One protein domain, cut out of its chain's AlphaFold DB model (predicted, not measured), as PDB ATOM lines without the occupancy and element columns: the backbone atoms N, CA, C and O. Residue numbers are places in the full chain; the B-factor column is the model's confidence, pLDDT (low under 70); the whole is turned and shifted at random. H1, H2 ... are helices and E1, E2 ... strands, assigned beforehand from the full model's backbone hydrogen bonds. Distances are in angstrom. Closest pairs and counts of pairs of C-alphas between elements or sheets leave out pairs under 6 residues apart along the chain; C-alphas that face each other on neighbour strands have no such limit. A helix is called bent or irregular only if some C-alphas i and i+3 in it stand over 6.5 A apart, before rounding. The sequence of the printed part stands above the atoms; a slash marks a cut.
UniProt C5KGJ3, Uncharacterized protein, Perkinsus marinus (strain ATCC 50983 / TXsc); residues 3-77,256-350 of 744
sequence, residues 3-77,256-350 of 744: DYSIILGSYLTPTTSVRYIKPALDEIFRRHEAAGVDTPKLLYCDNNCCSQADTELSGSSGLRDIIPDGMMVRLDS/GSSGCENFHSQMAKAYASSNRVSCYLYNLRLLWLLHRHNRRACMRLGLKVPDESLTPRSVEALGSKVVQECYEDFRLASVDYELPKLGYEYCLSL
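What this domain is: This is residues 3 to 77 and 256 to 350 of the 744 residues of an uncharacterized protein of Perkinsus marinus (strain ATCC 50983 / TXsc) (UniProt C5KGJ3). Two longer helices, H3 and H4, run opposite ways across the long axis of the model, between two smaller parts: on one side H1 with H2 and a two-stranded strip of E1 and E2, on the other the small helices H5 and H6. H7 packs on the first part of H4, while residues 53 to 59 stick out as a loop at one end and residues 333 to 339 as another. The printed part has 170 residues, with seven named helices and two named strands in the order H1, E1, H2, E2, H3, H4, H5, H6, H7; E1 and E2 are parallel. The class is mostly helix, though under half of the residues are in named elements. The whole is compact, with a radius of gyration of the C-alphas of 18.0 A, and spans 60 by 41 by 32 A.

Where its parts are: H1, residues 18 to 34, begins with C-alpha 18 at (-101.061, 76.910, -116.950) and is 23.7 A long; it is only just irregular, C-alphas 20 and 23 being 6.51 A apart. E1 is residues 42 to 45, H2 residues 63 to 66 and E2 residues 72 to 75. H3, residues 259 to 272, is 19.6 A long. H4, residues 279 to 300, is 31.2 A long and begins with C-alpha 279 at (-87.494, 77.697, -97.640). H5 is residues 312 to 316, H6 residues 320 to 326, and H7 residues 343 to 348, with C-alpha 348 at (-89.298, 72.083, -105.822).

How they stand to each other: H1 touches H2 with residues 18 to 25 alone, the closest C-alphas being those of Lys 22 and Ile 66, 6.3 A. E1 and E2 are parallel neighbours at 31 degrees, with N 43 and O 72 at 2.8 A and N 74 and O 43 at 2.8 A, within hydrogen-bond range. E1, H2 and E2 form a strand-helix-strand unit, two parallel neighbour strands with a helix between them in the chain, and its crossover is right-handed. H3 and H4 form a helical hairpin; they only just touch, with 3 pairs of C-alphas within 8 A, closest at Phe 263 and His 293, 7.4 A, at a shallow tilt of 32 degrees, opposite ways. H4 touches H7 with residues 279 to 286 alone, closest at the C-alphas of Asn 283 and Gly 343, 5.8 A, at a steep tilt of 45 degrees, opposite ways. H5 and H6 are close but not clearly touching, the closest C-alphas being those of Val 315 and Val 323, 7.0 A. H1 and H7 are only just apart, at 8.2 A. Every O i to N i+4 pair is within hydrogen-bond range in H3, H4, H5, H6 and H7, and 11 of 13 are in H1; H2 is too short for such a pair.

The domain as a whole: The C-alphas farthest apart are those of Glu 56 and Leu 318, 60.1 A. Residues 78 to 255 are not printed, and C-alphas 77 and 256 are 9.6 A apart across the cut. The links E1 to H2, H4 to H5 and H6 to H7 are long. The mean pLDDT of the printed part is 70.4, and 57 residues are under 70, among them residues 51 to 64, 268 to 281 and 331 to 339.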
ATOM      1  N   ASP A   3    -112.034  78.432-101.441       71.81
ATOM      2  CA  ASP A   3    -113.455  78.110-101.474       71.81
ATOM      3  C   ASP A   3    -114.155  78.720-100.250       71.81
ATOM      4  O   ASP A   3    -113.712  78.536 -99.121       71.81
ATOM      5  N   TYR A   4    -115.163  79.569-100.459       68.75
ATOM      6  CA  TYR A   4    -115.866  80.315 -99.396       68.75
ATOM      7  C   TYR A   4    -114.967  80.985 -98.327       68.75
ATOM      8  O   TYR A   4    -115.293  81.040 -97.141       68.75
ATOM      9  N   SER A   5    -113.842  81.586 -98.742       70.06
ATOM     10  CA  SER A   5    -112.797  82.174 -97.865       70.06
ATOM     11  C   SER A   5    -111.960  81.175 -97.054       70.06
ATOM     12  O   SER A   5    -111.166  81.598 -96.212       70.06
ATOM     13  N   ILE A   6    -112.104  79.877 -97.297       77.19
ATOM     14  CA  ILE A   6    -111.167  78.841 -96.871       77.19
ATOM     15  C   ILE A   6    -110.090  78.742 -97.951       77.19
ATOM     16  O   ILE A   6    -110.387  78.623 -99.138       77.19
ATOM     17  N   ILE A   7    -108.821  78.832 -97.565       80.12
ATOM     18  CA  ILE A   7    -107.707  78.658 -98.495       80.12
ATOM     19  C   ILE A   7    -107.485  77.157 -98.693       80.12
ATOM     20  O   ILE A   7    -107.062  76.473 -97.764       80.12
ATOM     21  N   LEU A   8    -107.760  76.656 -99.897       77.25
ATOM     22  CA  LEU A   8    -107.599  75.238-100.239       77.25
ATOM     23  C   LEU A   8    -106.145  74.869-100.557       77.25
ATOM     24  O   LEU A   8    -105.758  73.712-100.407       77.25
ATOM     25  N   GLY A   9    -105.345  75.854-100.966       78.00
ATOM     26  CA  GLY A   9    -103.925  75.687-101.253       78.00
ATOM     27  C   GLY A   9    -103.240  77.012-101.588       78.00
ATOM     28  O   GLY A   9    -103.866  77.938-102.128       78.00
ATOM     29  N   SER A  10    -101.951  77.101-101.249       80.88
ATOM     30  CA  SER A  10    -101.071  78.225-101.574       80.88
ATOM     31  C   SER A  10     -99.771  77.692-102.167       80.88
ATOM     32  O   SER A  10     -98.976  77.038-101.490       80.88
ATOM     33  N   TYR A  11     -99.585  77.986-103.448       79.19
ATOM     34  CA  TYR A  11     -98.546  77.415-104.289       79.19
ATOM     35  C   TYR A  11     -97.620  78.535-104.752       79.19
ATOM     36  O   TYR A  11     -98.092  79.610-105.128       79.19
ATOM     37  N   LEU A  12     -96.309  78.303-104.693       77.56
ATOM     38  CA  LEU A  12     -95.325  79.207-105.276       77.56
ATOM     39  C   LEU A  12     -94.961  78.673-106.660       77.56
ATOM     40  O   LEU A  12     -94.467  77.555-106.767       77.56
ATOM     41  N   THR A  13     -95.213  79.463-107.699       72.06
ATOM     42  CA  THR A  13     -94.884  79.111-109.085       72.06
ATOM     43  C   THR A  13     -93.909  80.128-109.682       72.06
ATOM     44  O   THR A  13     -93.955  81.304-109.308       72.06
ATOM     45  N   PRO A  14     -93.036  79.719-110.625       63.91
ATOM     46  CA  PRO A  14     -92.146  80.652-111.320       63.91
ATOM     47  C   PRO A  14     -92.901  81.678-112.178       63.91
ATOM     48  O   PRO A  14     -92.471  82.822-112.309       63.91
ATOM     49  N   THR A  15     -94.028  81.269-112.769       65.81
ATOM     50  CA  THR A  15     -94.879  82.098-113.634       65.81
ATOM     51  C   THR A  15     -96.359  81.756-113.430       65.81
ATOM     52  O   THR A  15     -96.700  80.813-112.710       65.81
ATOM     53  N   THR A  16     -97.254  82.506-114.082       68.06
ATOM     54  CA  THR A  16     -98.697  82.208-114.149       68.06
ATOM     55  C   THR A  16     -99.060  81.248-115.290       68.06
ATOM     56  O   THR A  16    -100.229  81.171-115.662       68.06
ATOM     57  N   SER A  17     -98.078  80.564-115.888       71.25
ATOM     58  CA  SER A  17     -98.327  79.593-116.960       71.25
ATOM     59  C   SER A  17     -99.159  78.421-116.441       71.25
ATOM     60  O   SER A  17     -98.947  77.918-115.331       71.25
ATOM     61  N   VAL A  18    -100.100  77.972-117.270       74.38
ATOM     62  CA  VAL A  18    -101.061  76.910-116.950       74.38
ATOM     63  C   VAL A  18    -100.350  75.604-116.590       74.38
ATOM     64  O   VAL A  18    -100.803  74.894-115.694       74.38
ATOM     65  N   ARG A  19     -99.165  75.336-117.158       75.81
ATOM     66  CA  ARG A  19     -98.365  74.140-116.840       75.81
ATOM     67  C   ARG A  19     -97.961  74.027-115.368       75.81
ATOM     68  O   ARG A  19     -97.848  72.923-114.855       75.81
ATOM     69  N   TYR A  20     -97.737  75.156-114.689       77.88
ATOM     70  CA  TYR A  20     -97.359  75.176-113.271       77.88
ATOM     71  C   TYR A  20     -98.577  75.216-112.352       77.88
ATOM     72  O   TYR A  20     -98.458  74.950-111.159       77.88
ATOM     73  N   ILE A  21     -99.740  75.576-112.893       79.94
ATOM     74  CA  ILE A  21    -101.012  75.624-112.171       79.94
ATOM     75  C   ILE A  21    -101.698  74.254-112.216       79.94
ATOM     76  O   ILE A  21    -102.301  73.857-111.222       79.94
ATOM     77  N   LYS A  22    -101.568  73.517-113.327       83.50
ATOM     78  CA  LYS A  22    -102.212  72.215-113.536       83.50
ATOM     79  C   LYS A  22    -101.944  71.212-112.404       83.50
ATOM     80  O   LYS A  22    -102.924  70.784-111.807       83.50
ATOM     81  N   PRO A  23    -100.692  70.922-111.992       84.06
ATOM     82  CA  PRO A  23    -100.453  69.952-110.921       84.06
ATOM     83  C   PRO A  23    -101.083  70.359-109.580       84.06
ATOM     84  O   PRO A  23    -101.521  69.503-108.815       84.06
ATOM     85  N   ALA A  24    -101.160  71.663-109.292       84.00
ATOM     86  CA  ALA A  24    -101.835  72.179-108.103       84.00
ATOM     87  C   ALA A  24    -103.354  71.982-108.178       84.00
ATOM     88  O   ALA A  24    -103.967  71.606-107.181       84.00
ATOM     89  N   LEU A  25    -103.970  72.230-109.338       83.44
ATOM     90  CA  LEU A  25    -105.401  71.993-109.530       83.44
ATOM     91  C   LEU A  25    -105.737  70.499-109.481       83.44
ATOM     92  O   LEU A  25    -106.651  70.125-108.750       83.44
ATOM     93  N   ASP A  26    -104.951  69.648-110.141       85.00
ATOM     94  CA  ASP A  26    -105.106  68.189-110.093       85.00
ATOM     95  C   ASP A  26    -105.021  67.670-108.645       85.00
ATOM     96  O   ASP A  26    -105.800  66.815-108.225       85.00
ATOM     97  N   GLU A  27    -104.113  68.230-107.839       85.31
ATOM     98  CA  GLU A  27    -103.988  67.918-106.411       85.31
ATOM     99  C   GLU A  27    -105.226  68.279-105.600       85.31
ATOM    100  O   GLU A  27    -105.679  67.490-104.767       85.31
ATOM    101  N   ILE A  28    -105.798  69.446-105.866       83.31
ATOM    102  CA  ILE A  28    -107.037  69.891-105.242       83.31
ATOM    103  C   ILE A  28    -108.197  68.979-105.646       83.31
ATOM    104  O   ILE A  28    -108.970  68.581-104.774       83.31
ATOM    105  N   PHE A  29    -108.342  68.659-106.933       84.81
ATOM    106  CA  PHE A  29    -109.453  67.841-107.422       84.81
ATOM    107  C   PHE A  29    -109.392  66.423-106.863       84.81
ATOM    108  O   PHE A  29    -110.386  65.948-106.319       84.81
ATOM    109  N   ARG A  30    -108.202  65.813-106.839       84.25
ATOM    110  CA  ARG A  30    -107.980  64.505-106.209       84.25
ATOM    111  C   ARG A  30    -108.385  64.492-104.734       84.25
ATOM    112  O   ARG A  30    -108.915  63.500-104.249       84.25
ATOM    113  N   ARG A  31    -108.153  65.586-103.994       82.38
ATOM    114  CA  ARG A  31    -108.589  65.695-102.591       82.38
ATOM    115  C   ARG A  31    -110.104  65.782-102.435       82.38
ATOM    116  O   ARG A  31    -110.615  65.269-101.447       82.38
ATOM    117  N   HIS A  32    -110.803  66.429-103.365       80.62
ATOM    118  CA  HIS A  32    -112.270  66.473-103.344       80.62
ATOM    119  C   HIS A  32    -112.847  65.088-103.642       80.62
ATOM    120  O   HIS A  32    -113.682  64.602-102.881       80.62
ATOM    121  N   GLU A  33    -112.305  64.413-104.657       83.44
ATOM    122  CA  GLU A  33    -112.664  63.037-105.009       83.44
ATOM    123  C   GLU A  33    -112.423  62.068-103.840       83.44
ATOM    124  O   GLU A  33    -113.339  61.365-103.421       83.44
ATOM    125  N   ALA A  34    -111.232  62.097-103.232       79.56
ATOM    126  CA  ALA A  34    -110.903  61.256-102.079       79.56
ATOM    127  C   ALA A  34    -111.771  61.550-100.842       79.56
ATOM    128  O   ALA A  34    -111.971  60.673-100.002       79.56
ATOM    129  N   ALA A  35    -112.278  62.778-100.712       77.56
ATOM    130  CA  ALA A  35    -113.198  63.159 -99.646       77.56
ATOM    131  C   ALA A  35    -114.665  62.806 -99.953       77.56
ATOM    132  O   ALA A  35    -115.511  62.977 -99.076       77.56
ATOM    133  N   GLY A  36    -114.982  62.344-101.169       80.06
ATOM    134  CA  GLY A  36    -116.358  62.121-101.617       80.06
ATOM    135  C   GLY A  36    -117.182  63.410-101.684       80.06
ATOM    136  O   GLY A  36    -118.394  63.372-101.480       80.06
ATOM    137  N   VAL A  37    -116.528  64.556-101.902       80.06
ATOM    138  CA  VAL A  37    -117.169  65.876-101.983       80.06
ATOM    139  C   VAL A  37    -117.108  66.370-103.423       80.06
ATOM    140  O   VAL A  37    -116.066  66.271-104.069       80.06
ATOM    141  N   ASP A  38    -118.206  66.947-103.911       78.19
ATOM    142  CA  ASP A  38    -118.261  67.548-105.243       78.19
ATOM    143  C   ASP A  38    -117.145  68.584-105.440       78.19
ATOM    144  O   ASP A  38    -116.863  69.414-104.568       78.19
ATOM    145  N   THR A  39    -116.529  68.583-106.623       75.88
ATOM    146  CA  THR A  39    -115.561  69.620-106.990       75.88
ATOM    147  C   THR A  39    -116.231  70.999-107.029       75.88
ATOM    148  O   THR A  39    -117.398  71.107-107.424       75.88
ATOM    149  N   PRO A  40    -115.510  72.086-106.695       75.75
ATOM    150  CA  PRO A  40    -116.085  73.425-106.723       75.75
ATOM    151  C   PRO A  40    -116.626  73.775-108.113       75.75
ATOM    152  O   PRO A  40    -115.923  73.638-109.109       75.75
ATOM    153  N   LYS A  41    -117.859  74.290-108.192       77.12
ATOM    154  CA  LYS A  41    -118.501  74.650-109.475       77.12
ATOM    155  C   LYS A  41    -117.966  75.945-110.092       77.12
ATOM    156  O   LYS A  41    -118.248  76.238-111.251       77.12
ATOM    157  N   LEU A  42    -117.229  76.748-109.323       78.19
ATOM    158  CA  LEU A  42    -116.837  78.105-109.697       78.19
ATOM    159  C   LEU A  42    -115.394  78.405-109.278       78.19
ATOM    160  O   LEU A  42    -115.043  78.277-108.107       78.19
ATOM    161  N   LEU A  43    -114.581  78.874-110.223       80.12
ATOM    162  CA  LEU A  43    -113.202  79.304-110.012       80.12
ATOM    163  C   LEU A  43    -113.049  80.779-110.377       80.12
ATOM    164  O   LEU A  43    -113.243  81.159-111.528       80.12
ATOM    165  N   TYR A  44    -112.651  81.606-109.411       80.12
ATOM    166  CA  TYR A  44    -112.238  82.981-109.690       80.12
ATOM    167  C   TYR A  44    -110.734  83.039-109.952       80.12
ATOM    168  O   TYR A  44    -109.950  82.550-109.136       80.12
ATOM    169  N   CYS A  45    -110.334  83.664-111.055       79.12
ATOM    170  CA  CYS A  45    -108.937  83.868-111.421       79.12
ATOM    171  C   CYS A  45    -108.632  85.334-111.750       79.12
ATOM    172  O   CYS A  45    -109.521  86.143-112.034       79.12
ATOM    173  N   ASP A  46    -107.344  85.669-111.722       76.56
ATOM    174  CA  ASP A  46    -106.861  87.022-111.993       76.56
ATOM    175  C   ASP A  46    -106.699  87.248-113.499       76.56
ATOM    176  O   ASP A  46    -106.995  88.326-114.010       76.56
ATOM    177  N   ASN A  47    -106.235  86.235-114.231       72.56
ATOM    178  CA  ASN A  47    -106.013  86.231-115.677       72.56
ATOM    179  C   ASN A  47    -106.455  84.888-116.291       72.56
ATOM    180  O   ASN A  47    -106.934  84.002-115.588       72.56
ATOM    181  N   ASN A  48    -106.350  84.763-117.617       72.06
ATOM    182  CA  ASN A  48    -106.644  83.527-118.356       72.06
ATOM    183  C   ASN A  48    -108.080  82.982-118.163       72.06
ATOM    184  O   ASN A  48    -108.322  81.791-118.331       72.06
ATOM    185  N   CYS A  49    -109.043  83.852-117.827       76.44
ATOM    186  CA  CYS A  49    -110.471  83.505-117.720       76.44
ATOM    187  C   CYS A  49    -111.179  83.371-119.076       76.44
ATOM    188  O   CYS A  49    -112.213  82.714-119.168       76.44
ATOM    189  N   CYS A  50    -110.658  84.030-120.110       70.25
ATOM    190  CA  CYS A  50    -111.190  83.976-121.464       70.25
ATOM    191  C   CYS A  50    -110.611  82.760-122.189       70.25
ATOM    192  O   CYS A  50    -109.414  82.749-122.460       70.25
ATOM    193  N   SER A  51    -111.441  81.791-122.570       56.59
ATOM    194  CA  SER A  51    -111.062  80.829-123.606       56.59
ATOM    195  C   SER A  51    -110.990  81.531-124.962       56.59
ATOM    196  O   SER A  51    -111.801  82.417-125.256       56.59
ATOM    197  N   GLN A  52    -110.036  81.141-125.800       45.53
ATOM    198  CA  GLN A  52    -110.183  81.318-127.236       45.53
ATOM    199  C   GLN A  52    -111.372  80.467-127.669       45.53
ATOM    200  O   GLN A  52    -111.283  79.248-127.683       45.53
ATOM    201  N   ALA A  53    -112.505  81.109-127.933       40.19
ATOM    202  CA  ALA A  53    -113.452  80.527-128.869       40.19
ATOM    203  C   ALA A  53    -113.011  80.832-130.311       40.19
ATOM    204  O   ALA A  53    -113.166  79.967-131.147       40.19
ATOM    205  N   ASP A  54    -112.348  81.971-130.587       37.31
ATOM    206  CA  ASP A  54    -112.070  82.376-131.979       37.31
ATOM    207  C   ASP A  54    -110.728  83.106-132.170       37.31
ATOM    208  O   ASP A  54    -110.691  84.276-132.530       37.31
ATOM    209  N   THR A  55    -109.584  82.483-131.889       33.84
ATOM    210  CA  THR A  55    -108.334  82.916-132.554       33.84
ATOM    211  C   THR A  55    -107.357  81.757-132.623       33.84
ATOM    212  O   THR A  55    -106.735  81.407-131.629       33.84
ATOM    213  N   GLU A  56    -107.132  81.245-133.827       32.94
ATOM    214  CA  GLU A  56    -106.064  80.300-134.190       32.94
ATOM    215  C   GLU A  56    -104.635  80.878-133.994       32.94
ATOM    216  O   GLU A  56    -103.651  80.321-134.465       32.94
ATOM    217  N   LEU A  57    -104.486  82.006-133.284       32.91
ATOM    218  CA  LEU A  57    -103.282  82.849-133.262       32.91
ATOM    219  C   LEU A  57    -102.666  83.075-131.868       32.91
ATOM    220  O   LEU A  57    -101.805  83.933-131.695       32.91
ATOM    221  N   SER A  58    -103.036  82.289-130.855       33.34
ATOM    222  CA  SER A  58    -102.241  82.225-129.615       33.34
ATOM    223  C   SER A  58    -102.363  80.845-128.989       33.34
ATOM    224  O   SER A  58    -103.289  80.607-128.232       33.34
ATOM    225  N   GLY A  59    -101.419  79.950-129.287       32.19
ATOM    226  CA  GLY A  59    -101.324  78.587-128.744       32.19
ATOM    227  C   GLY A  59    -101.037  78.498-127.238       32.19
ATOM    228  O   GLY A  59    -100.190  77.721-126.814       32.19
ATOM    229  N   SER A  60    -101.707  79.303-126.415       41.19
ATOM    230  CA  SER A  60    -101.677  79.205-124.959       41.19
ATOM    231  C   SER A  60    -102.941  78.487-124.498       41.19
ATOM    232  O   SER A  60    -104.009  79.102-124.447       41.19
ATOM    233  N   SER A  61    -102.801  77.203-124.170       46.16
ATOM    234  CA  SER A  61    -103.829  76.404-123.509       46.16
ATOM    235  C   SER A  61    -104.378  77.159-122.298       46.16
ATOM    236  O   SER A  61    -103.637  77.596-121.413       46.16
ATOM    237  N   GLY A  62    -105.680  77.421-122.316       60.34
ATOM    238  CA  GLY A  62    -106.345  78.239-121.312       60.34
ATOM    239  C   GLY A  62    -106.517  77.478-120.002       60.34
ATOM    240  O   GLY A  62    -106.414  76.257-119.945       60.34
ATOM    241  N   LEU A  63    -106.883  78.190-118.931       69.12
ATOM    242  CA  LEU A  63    -107.276  77.543-117.671       69.12
ATOM    243  C   LEU A  63    -108.462  76.576-117.870       69.12
ATOM    244  O   LEU A  63    -108.626  75.659-117.080       69.12
ATOM    245  N   ARG A  64    -109.262  76.765-118.932       67.12
ATOM    246  CA  ARG A  64    -110.351  75.857-119.316       67.12
ATOM    247  C   ARG A  64    -109.891  74.459-119.733       67.12
ATOM    248  O   ARG A  64    -110.640  73.522-119.516       67.12
ATOM    249  N   ASP A  65    -108.683  74.308-120.263       70.06
ATOM    250  CA  ASP A  65    -108.221  73.018-120.801       70.06
ATOM    251  C   ASP A  65    -107.767  72.053-119.694       70.06
ATOM    252  O   ASP A  65    -107.443  70.895-119.949       70.06
ATOM    253  N   ILE A  66    -107.690  72.547-118.455       75.81
ATOM    254  CA  ILE A  66    -107.207  71.803-117.288       75.81
ATOM    255  C   ILE A  66    -108.222  71.756-116.140       75.81
ATOM    256  O   ILE A  66    -107.916  71.201-115.088       75.81
ATOM    257  N   ILE A  67    -109.394  72.375-116.299       79.06
ATOM    258  CA  ILE A  67    -110.477  72.291-115.311       79.06
ATOM    259  C   ILE A  67    -111.465  71.188-115.715       79.06
ATOM    260  O   ILE A  67    -111.667  70.970-116.909       79.06
ATOM    261  N   PRO A  68    -112.121  70.533-114.746       75.44
ATOM    262  CA  PRO A  68    -113.178  69.572-115.013       75.44
ATOM    263  C   PRO A  68    -114.375  70.188-115.743       75.44
ATOM    264  O   PRO A  68    -114.724  71.358-115.531       75.44
ATOM    265  N   ASP A  69    -115.054  69.357-116.534       70.38
ATOM    266  CA  ASP A  69    -116.299  69.719-117.204       70.38
ATOM    267  C   ASP A  69    -117.361  70.187-116.195       70.38
ATOM    268  O   ASP A  69    -117.538  69.622-115.116       70.38
ATOM    269  N   GLY A  70    -118.068  71.265-116.540       71.31
ATOM    270  CA  GLY A  70    -119.075  71.888-115.674       71.31
ATOM    271  C   GLY A  70    -118.528  72.904-114.660       71.31
ATOM    272  O   GLY A  70    -119.321  73.635-114.061       71.31
ATOM    273  N   MET A  71    -117.202  73.033-114.501       79.25
ATOM    274  CA  MET A  71    -116.605  74.103-113.696       79.25
ATOM    275  C   MET A  71    -116.571  75.431-114.467       79.25
ATOM    276  O   MET A  71    -116.072  75.532-115.588       79.25
ATOM    277  N   MET A  72    -117.063  76.502-113.846       77.88
ATOM    278  CA  MET A  72    -117.073  77.835-114.444       77.88
ATOM    279  C   MET A  72    -115.862  78.654-114.002       77.88
ATOM    280  O   MET A  72    -115.657  78.884-112.814       77.88
ATOM    281  N   VAL A  73    -115.090  79.173-114.960       79.88
ATOM    282  CA  VAL A  73    -114.008  80.134-114.685       79.88
ATOM    283  C   VAL A  73    -114.528  81.554-114.852       79.88
ATOM    284  O   VAL A  73    -115.112  81.911-115.878       79.88
ATOM    285  N   ARG A  74    -114.308  82.376-113.828       81.88
ATOM    286  CA  ARG A  74    -114.690  83.786-113.777       81.88
ATOM    287  C   ARG A  74    -113.489  84.654-113.422       81.88
ATOM    288  O   ARG A  74    -112.606  84.255-112.674       81.88
ATOM    289  N   LEU A  75    -113.468  85.869-113.948       83.44
ATOM    290  CA  LEU A  75    -112.512  86.899-113.574       83.44
ATOM    291  C   LEU A  75    -112.888  87.473-112.207       83.44
ATOM    292  O   LEU A  75    -114.051  87.796-111.949       83.44
ATOM    293  N   ASP A  76    -111.901  87.680-111.344       81.31
ATOM    294  CA  ASP A  76    -112.137  88.407-110.105       81.31
ATOM    295  C   ASP A  76    -112.440  89.896-110.379       81.31
ATOM    296  O   ASP A  76    -111.617  90.669-110.876       81.31
ATOM    297  N   SER A  77    -113.633  90.324-109.966       84.75
ATOM    298  CA  SER A  77    -114.083  91.723-109.966       84.75
ATOM    299  C   SER A  77    -113.135  92.708-109.262       84.75
ATOM    300  O   SER A  77    -113.143  93.901-109.579       84.75
ATOM    301  N   GLY A 256    -113.978  85.315-103.900       56.56
ATOM    302  CA  GLY A 256    -112.807  85.195-103.018       56.56
ATOM    303  C   GLY A 256    -112.047  86.493-102.691       56.56
ATOM    304  O   GLY A 256    -111.032  86.445-101.998       56.56
ATOM    305  N   SER A 257    -112.521  87.661-103.120       55.31
ATOM    306  CA  SER A 257    -111.718  88.886-103.192       55.31
ATOM    307  C   SER A 257    -111.432  89.594-101.866       55.31
ATOM    308  O   SER A 257    -110.515  90.402-101.810       55.31
ATOM    309  N   SER A 258    -112.150  89.335-100.766       58.50
ATOM    310  CA  SER A 258    -111.782  89.929 -99.463       58.50
ATOM    311  C   SER A 258    -110.980  88.987 -98.569       58.50
ATOM    312  O   SER A 258    -110.122  89.441 -97.816       58.50
ATOM    313  N   GLY A 259    -111.264  87.683 -98.626       63.81
ATOM    314  CA  GLY A 259    -110.572  86.672 -97.823       63.81
ATOM    315  C   GLY A 259    -109.181  86.370 -98.373       63.81
ATOM    316  O   GLY A 259    -108.203  86.478 -97.631       63.81
ATOM    317  N   CYS A 260    -109.099  86.086 -99.678       69.50
ATOM    318  CA  CYS A 260    -107.849  85.797-100.378       69.50
ATOM    319  C   CYS A 260    -106.914  87.014-100.364       69.50
ATOM    320  O   CYS A 260    -105.769  86.898 -99.948       69.50
ATOM    321  N   GLU A 261    -107.422  88.214-100.654       70.56
ATOM    322  CA  GLU A 261    -106.609  89.438-100.611       70.56
ATOM    323  C   GLU A 261    -106.141  89.800 -99.200       70.56
ATOM    324  O   GLU A 261    -105.013  90.255 -99.000       70.56
ATOM    325  N   ASN A 262    -106.977  89.571 -98.182       72.00
ATOM    326  CA  ASN A 262    -106.527  89.716 -96.802       72.00
ATOM    327  C   ASN A 262    -105.432  88.691 -96.485       72.00
ATOM    328  O   ASN A 262    -104.435  89.043 -95.860       72.00
ATOM    329  N   PHE A 263    -105.568  87.446 -96.941       76.31
ATOM    330  CA  PHE A 263    -104.527  86.433 -96.795       76.31
ATOM    331  C   PHE A 263    -103.229  86.839 -97.515       76.31
ATOM    332  O   PHE A 263    -102.178  86.848 -96.876       76.31
ATOM    333  N   HIS A 264    -103.301  87.304 -98.766       74.19
ATOM    334  CA  HIS A 264    -102.172  87.853 -99.525       74.19
ATOM    335  C   HIS A 264    -101.512  89.032 -98.802       74.19
ATOM    336  O   HIS A 264    -100.292  89.074 -98.666       74.19
ATOM    337  N   SER A 265    -102.298  89.968 -98.265       72.00
ATOM    338  CA  SER A 265    -101.790  91.101 -97.480       72.00
ATOM    339  C   SER A 265    -101.078  90.638 -96.208       72.00
ATOM    340  O   SER A 265    -100.005  91.142 -95.866       72.00
ATOM    341  N   GLN A 266    -101.644  89.655 -95.507       71.06
ATOM    342  CA  GLN A 266    -101.050  89.090 -94.298       71.06
ATOM    343  C   GLN A 266     -99.768  88.312 -94.611       71.06
ATOM    344  O   GLN A 266     -98.794  88.466 -93.877       71.06
ATOM    345  N   MET A 267     -99.726  87.560 -95.714       73.62
ATOM    346  CA  MET A 267     -98.504  86.944 -96.232       73.62
ATOM    347  C   MET A 267     -97.460  88.009 -96.575       73.62
ATOM    348  O   MET A 267     -96.338  87.949 -96.079       73.62
ATOM    349  N   ALA A 268     -97.825  89.031 -97.346       68.06
ATOM    350  CA  ALA A 268     -96.915  90.103 -97.732       68.06
ATOM    351  C   ALA A 268     -96.317  90.805 -96.504       68.06
ATOM    352  O   ALA A 268     -95.106  90.976 -96.432       68.06
ATOM    353  N   LYS A 269     -97.122  91.141 -95.487       65.69
ATOM    354  CA  LYS A 269     -96.627  91.706 -94.214       65.69
ATOM    355  C   LYS A 269     -95.738  90.727 -93.451       65.69
ATOM    356  O   LYS A 269     -94.707  91.116 -92.897       65.69
ATOM    357  N   ALA A 270     -96.136  89.458 -93.410       63.31
ATOM    358  CA  ALA A 270     -95.379  88.409 -92.752       63.31
ATOM    359  C   ALA A 270     -93.975  88.266 -93.363       63.31
ATOM    360  O   ALA A 270     -93.000  88.169 -92.618       63.31
ATOM    361  N   TYR A 271     -93.852  88.347 -94.688       62.78
ATOM    362  CA  TYR A 271     -92.585  88.145 -95.389       62.78
ATOM    363  C   TYR A 271     -91.787  89.430 -95.643       62.78
ATOM    364  O   TYR A 271     -90.563  89.384 -95.606       62.78
ATOM    365  N   ALA A 272     -92.425  90.599 -95.770       53.00
ATOM    366  CA  ALA A 272     -91.743  91.889 -95.956       53.00
ATOM    367  C   ALA A 272     -90.842  92.290 -94.772       53.00
ATOM    368  O   ALA A 272     -89.945  93.115 -94.919       53.00
ATOM    369  N   SER A 273     -91.065  91.703 -93.593       46.03
ATOM    370  CA  SER A 273     -90.208  91.879 -92.412       46.03
ATOM    371  C   SER A 273     -88.968  90.979 -92.410       46.03
ATOM    372  O   SER A 273     -88.109  91.114 -91.541       46.03
ATOM    373  N   SER A 274     -88.861  90.049 -93.360       45.69
ATOM    374  CA  SER A 274     -87.938  88.925 -93.274       45.69
ATOM    375  C   SER A 274     -87.027  88.873 -94.503       45.69
ATOM    376  O   SER A 274     -87.256  88.123 -95.441       45.69
ATOM    377  N   ASN A 275     -85.945  89.656 -94.496       40.25
ATOM    378  CA  ASN A 275     -85.016  89.741 -95.634       40.25
ATOM    379  C   ASN A 275     -84.158  88.474 -95.868       40.25
ATOM    380  O   ASN A 275     -83.280  88.509 -96.725       40.25
ATOM    381  N   ARG A 276     -84.351  87.390 -95.094       46.81
ATOM    382  CA  ARG A 276     -83.601  86.117 -95.159       46.81
ATOM    383  C   ARG A 276     -84.405  84.960 -94.539       46.81
ATOM    384  O   ARG A 276     -84.069  84.501 -93.451       46.81
ATOM    385  N   VAL A 277     -85.498  84.537 -95.170       54.06
ATOM    386  CA  VAL A 277     -86.264  83.356 -94.719       54.06
ATOM    387  C   VAL A 277     -85.771  82.139 -95.492       54.06
ATOM    388  O   VAL A 277     -85.743  82.184 -96.717       54.06
ATOM    389  N   SER A 278     -85.365  81.072 -94.801       61.91
ATOM    390  CA  SER A 278     -85.093  79.787 -95.460       61.91
ATOM    391  C   SER A 278     -86.389  79.194 -96.023       61.91
ATOM    392  O   SER A 278     -87.461  79.449 -95.475       61.91
ATOM    393  N   CYS A 279     -86.315  78.363 -97.067       62.00
ATOM    394  CA  CYS A 279     -87.494  77.697 -97.640       62.00
ATOM    395  C   CYS A 279     -88.313  76.951 -96.570       62.00
ATOM    396  O   CYS A 279     -89.532  77.084 -96.517       62.00
ATOM    397  N   TYR A 280     -87.633  76.285 -95.631       59.97
ATOM    398  CA  TYR A 280     -88.262  75.618 -94.489       59.97
ATOM    399  C   TYR A 280     -89.063  76.580 -93.594       59.97
ATOM    400  O   TYR A 280     -90.237  76.352 -93.307       59.97
ATOM    401  N   LEU A 281     -88.464  77.708 -93.188       62.75
ATOM    402  CA  LEU A 281     -89.153  78.703 -92.356       62.75
ATOM    403  C   LEU A 281     -90.293  79.397 -93.109       62.75
ATOM    404  O   LEU A 281     -91.275  79.811 -92.490       62.75
ATOM    405  N   TYR A 282     -90.173  79.529 -94.431       71.19
ATOM    406  CA  TYR A 282     -91.241  80.043 -95.276       71.19
ATOM    407  C   TYR A 282     -92.436  79.088 -95.262       71.19
ATOM    408  O   TYR A 282     -93.542  79.515 -94.938       71.19
ATOM    409  N   ASN A 283     -92.214  77.797 -95.523       70.31
ATOM    410  CA  ASN A 283     -93.281  76.797 -95.557       70.31
ATOM    411  C   ASN A 283     -93.963  76.644 -94.191       70.31
ATOM    412  O   ASN A 283     -95.188  76.695 -94.121       70.31
ATOM    413  N   LEU A 284     -93.205  76.590 -93.087       68.75
ATOM    414  CA  LEU A 284     -93.786  76.563 -91.736       68.75
ATOM    415  C   LEU A 284     -94.654  77.793 -91.443       68.75
ATOM    416  O   LEU A 284     -95.733  77.690 -90.852       68.75
ATOM    417  N   ARG A 285     -94.201  78.980 -91.862       71.19
ATOM    418  CA  ARG A 285     -94.963  80.217 -91.671       71.19
ATOM    419  C   ARG A 285     -96.218  80.240 -92.532       71.19
ATOM    420  O   ARG A 285     -97.260  80.694 -92.059       71.19
ATOM    421  N   LEU A 286     -96.126  79.746 -93.761       75.69
ATOM    422  CA  LEU A 286     -97.257  79.599 -94.663       75.69
ATOM    423  C   LEU A 286     -98.298  78.636 -94.084       75.69
ATOM    424  O   LEU A 286     -99.455  79.024 -93.955       75.69
ATOM    425  N   LEU A 287     -97.879  77.447 -93.645       73.81
ATOM    426  CA  LEU A 287     -98.718  76.449 -92.975       73.81
ATOM    427  C   LEU A 287     -99.460  77.044 -91.774       73.81
ATOM    428  O   LEU A 287    -100.678  76.914 -91.658       73.81
ATOM    429  N   TRP A 288     -98.750  77.769 -90.906       72.25
ATOM    430  CA  TRP A 288     -99.367  78.413 -89.749       72.25
ATOM    431  C   TRP A 288    -100.388  79.487 -90.145       72.25
ATOM    432  O   TRP A 288    -101.471  79.574 -89.559       72.25
ATOM    433  N   LEU A 289    -100.054  80.323 -91.135       75.81
ATOM    434  CA  LEU A 289    -100.959  81.356 -91.639       75.81
ATOM    435  C   LEU A 289    -102.213  80.743 -92.262       75.81
ATOM    436  O   LEU A 289    -103.307  81.234 -91.985       75.81
ATOM    437  N   LEU A 290    -102.062  79.679 -93.055       77.94
ATOM    438  CA  LEU A 290    -103.163  78.926 -93.654       77.94
ATOM    439  C   LEU A 290    -104.069  78.347 -92.573       77.94
ATOM    440  O   LEU A 290    -105.261  78.635 -92.549       77.94
ATOM    441  N   HIS A 291    -103.491  77.619 -91.620       75.19
ATOM    442  CA  HIS A 291    -104.222  77.008 -90.521       75.19
ATOM    443  C   HIS A 291    -105.011  78.045 -89.704       75.19
ATOM    444  O   HIS A 291    -106.209  77.890 -89.470       75.19
ATOM    445  N   ARG A 292    -104.371  79.159 -89.328       75.50
ATOM    446  CA  ARG A 292    -105.020  80.261 -88.600       75.50
ATOM    447  C   ARG A 292    -106.133  80.915 -89.420       75.50
ATOM    448  O   ARG A 292    -107.194  81.227 -88.879       75.50
ATOM    449  N   HIS A 293    -105.887  81.167 -90.706       80.50
ATOM    450  CA  HIS A 293    -106.873  81.779 -91.592       80.50
ATOM    451  C   HIS A 293    -108.101  80.880 -91.747       80.50
ATOM    452  O   HIS A 293    -109.222  81.351 -91.547       80.50
ATOM    453  N   ASN A 294    -107.874  79.597 -92.030       80.31
ATOM    454  CA  ASN A 294    -108.920  78.611 -92.258       80.31
ATOM    455  C   ASN A 294    -109.717  78.336 -90.984       80.31
ATOM    456  O   ASN A 294    -110.936  78.388 -91.050       80.31
ATOM    457  N   ARG A 295    -109.091  78.202 -89.804       78.25
ATOM    458  CA  ARG A 295    -109.841  78.089 -88.534       78.25
ATOM    459  C   ARG A 295    -110.784  79.266 -88.315       78.25
ATOM    460  O   ARG A 295    -111.959  79.074 -88.019       78.25
ATOM    461  N   ARG A 296    -110.303  80.498 -88.518       78.56
ATOM    462  CA  ARG A 296    -111.161  81.689 -88.436       78.56
ATOM    463  C   ARG A 296    -112.260  81.682 -89.494       78.56
ATOM    464  O   ARG A 296    -113.328  82.228 -89.243       78.56
ATOM    465  N   ALA A 297    -111.989  81.157 -90.688       78.62
ATOM    466  CA  ALA A 297    -112.989  81.018 -91.738       78.62
ATOM    467  C   ALA A 297    -114.070  80.006 -91.337       78.62
ATOM    468  O   ALA A 297    -115.240  80.370 -91.381       78.62
ATOM    469  N   CYS A 298    -113.689  78.833 -90.828       79.25
ATOM    470  CA  CYS A 298    -114.590  77.802 -90.317       79.25
ATOM    471  C   CYS A 298    -115.466  78.314 -89.163       79.25
ATOM    472  O   CYS A 298    -116.686  78.260 -89.268       79.25
ATOM    473  N   MET A 299    -114.883  78.930 -88.123       78.75
ATOM    474  CA  MET A 299    -115.664  79.523 -87.017       78.75
ATOM    475  C   MET A 299    -116.678  80.553 -87.525       78.75
ATOM    476  O   MET A 299    -117.806  80.651 -87.056       78.75
ATOM    477  N   ARG A 300    -116.277  81.344 -88.523       75.88
ATOM    478  CA  ARG A 300    -117.139  82.345 -89.152       75.88
ATOM    479  C   ARG A 300    -118.266  81.740 -89.995       75.88
ATOM    480  O   ARG A 300    -119.216  82.471 -90.268       75.88
ATOM    481  N   LEU A 301    -118.126  80.496 -90.444       75.19
ATOM    482  CA  LEU A 301    -119.166  79.715 -91.115       75.19
ATOM    483  C   LEU A 301    -120.074  78.983 -90.111       75.19
ATOM    484  O   LEU A 301    -121.003  78.309 -90.530       75.19
ATOM    485  N   GLY A 302    -119.834  79.142 -88.805       77.44
ATOM    486  CA  GLY A 302    -120.593  78.460 -87.757       77.44
ATOM    487  C   GLY A 302    -120.106  77.042 -87.464       77.44
ATOM    488  O   GLY A 302    -120.724  76.371 -86.647       77.44
ATOM    489  N   LEU A 303    -119.001  76.608 -88.081       81.75
ATOM    490  CA  LEU A 303    -118.416  75.294 -87.834       81.75
ATOM    491  C   LEU A 303    -117.773  75.245 -86.443       81.75
ATOM    492  O   LEU A 303    -117.042  76.165 -86.047       81.75
ATOM    493  N   LYS A 304    -117.996  74.147 -85.722       82.88
ATOM    494  CA  LYS A 304    -117.402  73.868 -84.414       82.88
ATOM    495  C   LYS A 304    -115.970  73.381 -84.594       82.88
ATOM    496  O   LYS A 304    -115.693  72.188 -84.690       82.88
ATOM    497  N   VAL A 305    -115.040  74.329 -84.619       82.56
ATOM    498  CA  VAL A 305    -113.597  74.066 -84.687       82.56
ATOM    499  C   VAL A 305    -112.874  74.596 -83.445       82.56
ATOM    500  O   VAL A 305    -113.369  75.531 -82.808       82.56
ATOM    501  N   PRO A 306    -111.689  74.055 -83.098       73.25
ATOM    502  CA  PRO A 306    -110.911  74.542 -81.969       73.25
ATOM    503  C   PRO A 306    -110.558  76.020 -82.113       73.25
ATOM    504  O   PRO A 306    -110.187  76.481 -83.200       73.25
ATOM    505  N   ASP A 307    -110.604  76.740 -80.990       71.06
ATOM    506  CA  ASP A 307    -110.220  78.148 -80.941       71.06
ATOM    507  C   ASP A 307    -108.785  78.360 -81.457       71.06
ATOM    508  O   ASP A 307    -107.919  77.479 -81.419       71.06
ATOM    509  N   GLU A 308    -108.520  79.560 -81.956       62.75
ATOM    510  CA  GLU A 308    -107.216  79.939 -82.489       62.75
ATOM    511  C   GLU A 308    -106.091  79.866 -81.446       62.75
ATOM    512  O   GLU A 308    -104.933  79.635 -81.801       62.75
ATOM    513  N   SER A 309    -106.414  80.055 -80.167       61.12
ATOM    514  CA  SER A 309    -105.446  79.965 -79.073       61.12
ATOM    515  C   SER A 309    -104.949  78.540 -78.812       61.12
ATOM    516  O   SER A 309    -103.886  78.371 -78.208       61.12
ATOM    517  N   LEU A 310    -105.670  77.517 -79.285       61.34
ATOM    518  CA  LEU A 310    -105.290  76.121 -79.116       61.34
ATOM    519  C   LEU A 310    -104.304  75.698 -80.203       61.34
ATOM    520  O   LEU A 310    -104.633  75.637 -81.391       61.34
ATOM    521  N   THR A 311    -103.082  75.356 -79.795       60.44
ATOM    522  CA  THR A 311    -102.082  74.815 -80.725       60.44
ATOM    523  C   THR A 311    -102.510  73.433 -81.231       60.44
ATOM    524  O   THR A 311    -103.213  72.729 -80.507       60.44
ATOM    525  N   PRO A 312    -102.079  72.993 -82.430       57.81
ATOM    526  CA  PRO A 312    -102.372  71.643 -82.923       57.81
ATOM    527  C   PRO A 312    -102.044  70.543 -81.902       57.81
ATOM    528  O   PRO A 312    -102.876  69.682 -81.650       57.81
ATOM    529  N   ARG A 313    -100.903  70.661 -81.212       58.81
ATOM    530  CA  ARG A 313    -100.489  69.730 -80.151       58.81
ATOM    531  C   ARG A 313    -101.389  69.781 -78.915       58.81
ATOM    532  O   ARG A 313    -101.615  68.764 -78.276       58.81
ATOM    533  N   SER A 314    -101.908  70.959 -78.568       64.19
ATOM    534  CA  SER A 314    -102.891  71.094 -77.486       64.19
ATOM    535  C   SER A 314    -104.205  70.407 -77.841       64.19
ATOM    536  O   SER A 314    -104.817  69.825 -76.961       64.19
ATOM    537  N   VAL A 315    -104.624  70.468 -79.109       64.75
ATOM    538  CA  VAL A 315    -105.834  69.783 -79.589       64.75
ATOM    539  C   VAL A 315    -105.625  68.270 -79.612       64.75
ATOM    540  O   VAL A 315    -106.483  67.537 -79.145       64.75
ATOM    541  N   GLU A 316    -104.468  67.802 -80.080       64.88
ATOM    542  CA  GLU A 316    -104.093  66.384 -80.055       64.88
ATOM    543  C   GLU A 316    -104.080  65.814 -78.627       64.88
ATOM    544  O   GLU A 316    -104.614  64.734 -78.382       64.88
ATOM    545  N   ALA A 317    -103.562  66.580 -77.662       70.56
ATOM    546  CA  ALA A 317    -103.521  66.191 -76.254       70.56
ATOM    547  C   ALA A 317    -104.908  66.044 -75.596       70.56
ATOM    548  O   ALA A 317    -105.007  65.394 -74.559       70.56
ATOM    549  N   LEU A 318    -105.973  66.614 -76.177       73.50
ATOM    550  CA  LEU A 318    -107.347  66.395 -75.698       73.50
ATOM    551  C   LEU A 318    -107.843  64.970 -75.999       73.50
ATOM    552  O   LEU A 318    -108.795  64.512 -75.375       73.50
ATOM    553  N   GLY A 319    -107.194  64.262 -76.928       71.25
ATOM    554  CA  GLY A 319    -107.597  62.934 -77.378       71.25
ATOM    555  C   GLY A 319    -108.695  62.976 -78.445       71.25
ATOM    556  O   GLY A 319    -109.546  63.866 -78.477       71.25
ATOM    557  N   SER A 320    -108.688  61.980 -79.336       69.50
ATOM    558  CA  SER A 320    -109.565  61.921 -80.516       69.50
ATOM    559  C   SER A 320    -111.057  61.995 -80.178       69.50
ATOM    560  O   SER A 320    -111.804  62.678 -80.875       69.50
ATOM    561  N   LYS A 321    -111.478  61.358 -79.080       74.81
ATOM    562  CA  LYS A 321    -112.876  61.331 -78.633       74.81
ATOM    563  C   LYS A 321    -113.380  62.713 -78.199       74.81
ATOM    564  O   LYS A 321    -114.405  63.167 -78.691       74.81
ATOM    565  N   VAL A 322    -112.620  63.421 -77.359       75.00
ATOM    566  CA  VAL A 322    -112.979  64.777 -76.898       75.00
ATOM    567  C   VAL A 322    -112.974  65.760 -78.063       75.00
ATOM    568  O   VAL A 322    -113.848  66.617 -78.159       75.00
ATOM    569  N   VAL A 323    -112.016  65.623 -78.984       73.50
ATOM    570  CA  VAL A 323    -111.972  66.454 -80.190       73.50
ATOM    571  C   VAL A 323    -113.208  66.229 -81.059       73.50
ATOM    572  O   VAL A 323    -113.793  67.205 -81.508       73.50
ATOM    573  N   GLN A 324    -113.644  64.984 -81.259       73.06
ATOM    574  CA  GLN A 324    -114.852  64.683 -82.033       73.06
ATOM    575  C   GLN A 324    -116.135  65.187 -81.355       73.06
ATOM    576  O   GLN A 324    -117.018  65.685 -82.047       73.06
ATOM    577  N   GLU A 325    -116.229  65.096 -80.026       80.38
ATOM    578  CA  GLU A 325    -117.397  65.549 -79.259       80.38
ATOM    579  C   GLU A 325    -117.493  67.083 -79.177       80.38
ATOM    580  O   GLU A 325    -118.571  67.655 -79.326       80.38
ATOM    581  N   CYS A 326    -116.371  67.773 -78.946       78.31
ATOM    582  CA  CYS A 326    -116.342  69.233 -78.795       78.31
ATOM    583  C   CYS A 326    -116.212  69.985 -80.126       78.31
ATOM    584  O   CYS A 326    -116.628  71.142 -80.223       78.31
ATOM    585  N   TYR A 327    -115.617  69.353 -81.139       81.56
ATOM    586  CA  TYR A 327    -115.294  69.960 -82.427       81.56
ATOM    587  C   TYR A 327    -115.706  69.030 -83.572       81.56
ATOM    588  O   TYR A 327    -114.869  68.463 -84.278       81.56
ATOM    589  N   GLU A 328    -117.020  68.870 -83.746       79.31
ATOM    590  CA  GLU A 328    -117.609  67.931 -84.711       79.31
ATOM    591  C   GLU A 328    -117.109  68.151 -86.149       79.31
ATOM    592  O   GLU A 328    -116.871  67.174 -86.862       79.31
ATOM    593  N   ASP A 329    -116.829  69.408 -86.512       77.06
ATOM    594  CA  ASP A 329    -116.348  69.842 -87.830       77.06
ATOM    595  C   ASP A 329    -114.816  69.863 -87.957       77.06
ATOM    596  O   ASP A 329    -114.265  70.319 -88.963       77.06
ATOM    597  N   PHE A 330    -114.089  69.415 -86.930       75.00
ATOM    598  CA  PHE A 330    -112.634  69.342 -86.942       75.00
ATOM    599  C   PHE A 330    -112.161  67.890 -86.981       75.00
ATOM    600  O   PHE A 330    -112.602  67.022 -86.222       75.00
ATOM    601  N   ARG A 331    -111.216  67.621 -87.880       68.50
ATOM    602  CA  ARG A 331    -110.555  66.324 -88.015       68.50
ATOM    603  C   ARG A 331    -109.054  66.551 -88.105       68.50
ATOM    604  O   ARG A 331    -108.595  67.414 -88.853       68.50
ATOM    605  N   LEU A 332    -108.297  65.792 -87.319       65.00
ATOM    606  CA  LEU A 332    -106.859  65.674 -87.524       65.00
ATOM    607  C   LEU A 332    -106.638  64.750 -88.722       65.00
ATOM    608  O   LEU A 332    -107.318  63.733 -88.847       65.00
ATOM    609  N   ALA A 333    -105.714  65.132 -89.600       62.72
ATOM    610  CA  ALA A 333    -105.273  64.253 -90.672       62.72
ATOM    611  C   ALA A 333    -104.659  62.979 -90.064       62.72
ATOM    612  O   ALA A 333    -104.052  63.045 -88.989       62.72
ATOM    613  N   SER A 334    -104.835  61.828 -90.722       64.25
ATOM    614  CA  SER A 334    -104.132  60.610 -90.312       64.25
ATOM    615  C   SER A 334    -102.622  60.801 -90.472       64.25
ATOM    616  O   SER A 334    -102.171  61.653 -91.238       64.25
ATOM    617  N   VAL A 335    -101.833  60.005 -89.751       62.19
ATOM    618  CA  VAL A 335    -100.363  60.037 -89.867       62.19
ATOM    619  C   VAL A 335     -99.917  59.710 -91.297       62.19
ATOM    620  O   VAL A 335     -98.942  60.279 -91.777       62.19
ATOM    621  N   ASP A 336    -100.684  58.868 -91.990       67.81
ATOM    622  CA  ASP A 336    -100.432  58.447 -93.371       67.81
ATOM    623  C   ASP A 336    -101.009  59.413 -94.420       67.81
ATOM    624  O   ASP A 336    -100.893  59.173 -95.620       67.81
ATOM    625  N   TYR A 337    -101.671  60.494 -93.995       65.06
ATOM    626  CA  TYR A 337    -102.239  61.467 -94.919       65.06
ATOM    627  C   TYR A 337    -101.121  62.300 -95.549       65.06
ATOM    628  O   TYR A 337    -100.444  63.072 -94.864       65.06
ATOM    629  N   GLU A 338    -100.953  62.188 -96.867       67.06
ATOM    630  CA  GLU A 338    -100.000  63.021 -97.597       67.06
ATOM    631  C   GLU A 338    -100.424  64.493 -97.501       67.06
ATOM    632  O   GLU A 338    -101.485  64.904 -97.978       67.06
ATOM    633  N   LEU A 339     -99.596  65.303 -96.836       66.62
ATOM    634  CA  LEU A 339     -99.858  66.728 -96.702       66.62
ATOM    635  C   LEU A 339     -99.714  67.423 -98.063       66.62
ATOM    636  O   LEU A 339     -98.793  67.111 -98.821       66.62
ATOM    637  N   PRO A 340    -100.566  68.420 -98.362       70.31
ATOM    638  CA  PRO A 340    -100.426  69.193 -99.584       70.31
ATOM    639  C   PRO A 340     -99.051  69.862 -99.612       70.31
ATOM    640  O   PRO A 340     -98.638  70.498 -98.638       70.31
ATOM    641  N   LYS A 341     -98.356  69.755-100.748       78.06
ATOM    642  CA  LYS A 341     -97.104  70.482-100.981       78.06
ATOM    643  C   LYS A 341     -97.425  71.970-101.090       78.06
ATOM    644  O   LYS A 341     -98.244  72.378-101.915       78.06
ATOM    645  N   LEU A 342     -96.793  72.792-100.257       74.50
ATOM    646  CA  LEU A 342     -97.079  74.227-100.165       74.50
ATOM    647  C   LEU A 342     -95.835  75.063-100.441       74.50
ATOM    648  O   LEU A 342     -94.711  74.649-100.164       74.50
ATOM    649  N   GLY A 343     -96.036  76.283-100.943       76.06
ATOM    650  CA  GLY A 343     -94.948  77.249-101.102       76.06
ATOM    651  C   GLY A 343     -93.757  76.677-101.878       76.06
ATOM    652  O   GLY A 343     -93.909  76.241-103.017       76.06
ATOM    653  N   TYR A 344     -92.576  76.665-101.254       71.88
ATOM    654  CA  TYR A 344     -91.355  76.159-101.885       71.88
ATOM    655  C   TYR A 344     -91.336  74.639-102.055       71.88
ATOM    656  O   TYR A 344     -90.689  74.172-102.980       71.88
ATOM    657  N   GLU A 345     -92.035  73.865-101.217       71.81
ATOM    658  CA  GLU A 345     -92.124  72.405-101.420       71.81
ATOM    659  C   GLU A 345     -92.860  72.081-102.717       71.81
ATOM    660  O   GLU A 345     -92.453  71.185-103.450       71.81
ATOM    661  N   TYR A 346     -93.904  72.855-103.031       81.12
ATOM    662  CA  TYR A 346     -94.565  72.748-104.323       81.12
ATOM    663  C   TYR A 346     -93.618  73.149-105.452       81.12
ATOM    664  O   TYR A 346     -93.452  72.386-106.393       81.12
ATOM    665  N   CYS A 347     -92.949  74.299-105.330       73.88
ATOM    666  CA  CYS A 347     -92.021  74.776-106.354       73.88
ATOM    667  C   CYS A 347     -90.917  73.754-106.676       73.88
ATOM    668  O   CYS A 347     -90.648  73.530-107.846       73.88
ATOM    669  N   LEU A 348     -90.326  73.120-105.657       71.38
ATOM    670  CA  LEU A 348     -89.298  72.083-105.822       71.38
ATOM    671  C   LEU A 348     -89.864  70.790-106.421       71.38
ATOM    672  O   LEU A 348     -89.184  70.080-107.147       71.38
ATOM    673  N   SER A 349     -91.137  70.474-106.168       76.00
ATOM    674  CA  SER A 349     -91.772  69.317-106.811       76.00
ATOM    675  C   SER A 349     -92.023  69.496-108.311       76.00
ATOM    676  O   SER A 349     -92.411  68.540-108.973       76.00
ATOM    677  N   LEU A 350     -91.819  70.707-108.839       73.19
ATOM    678  CA  LEU A 350     -91.928  71.016-110.261       73.19
ATOM    679  C   LEU A 350     -90.570  70.944-110.981       73.19
ATOM    680  O   LEU A 350     -90.529  71.294-112.158       73.19
TER     681      LEU A 350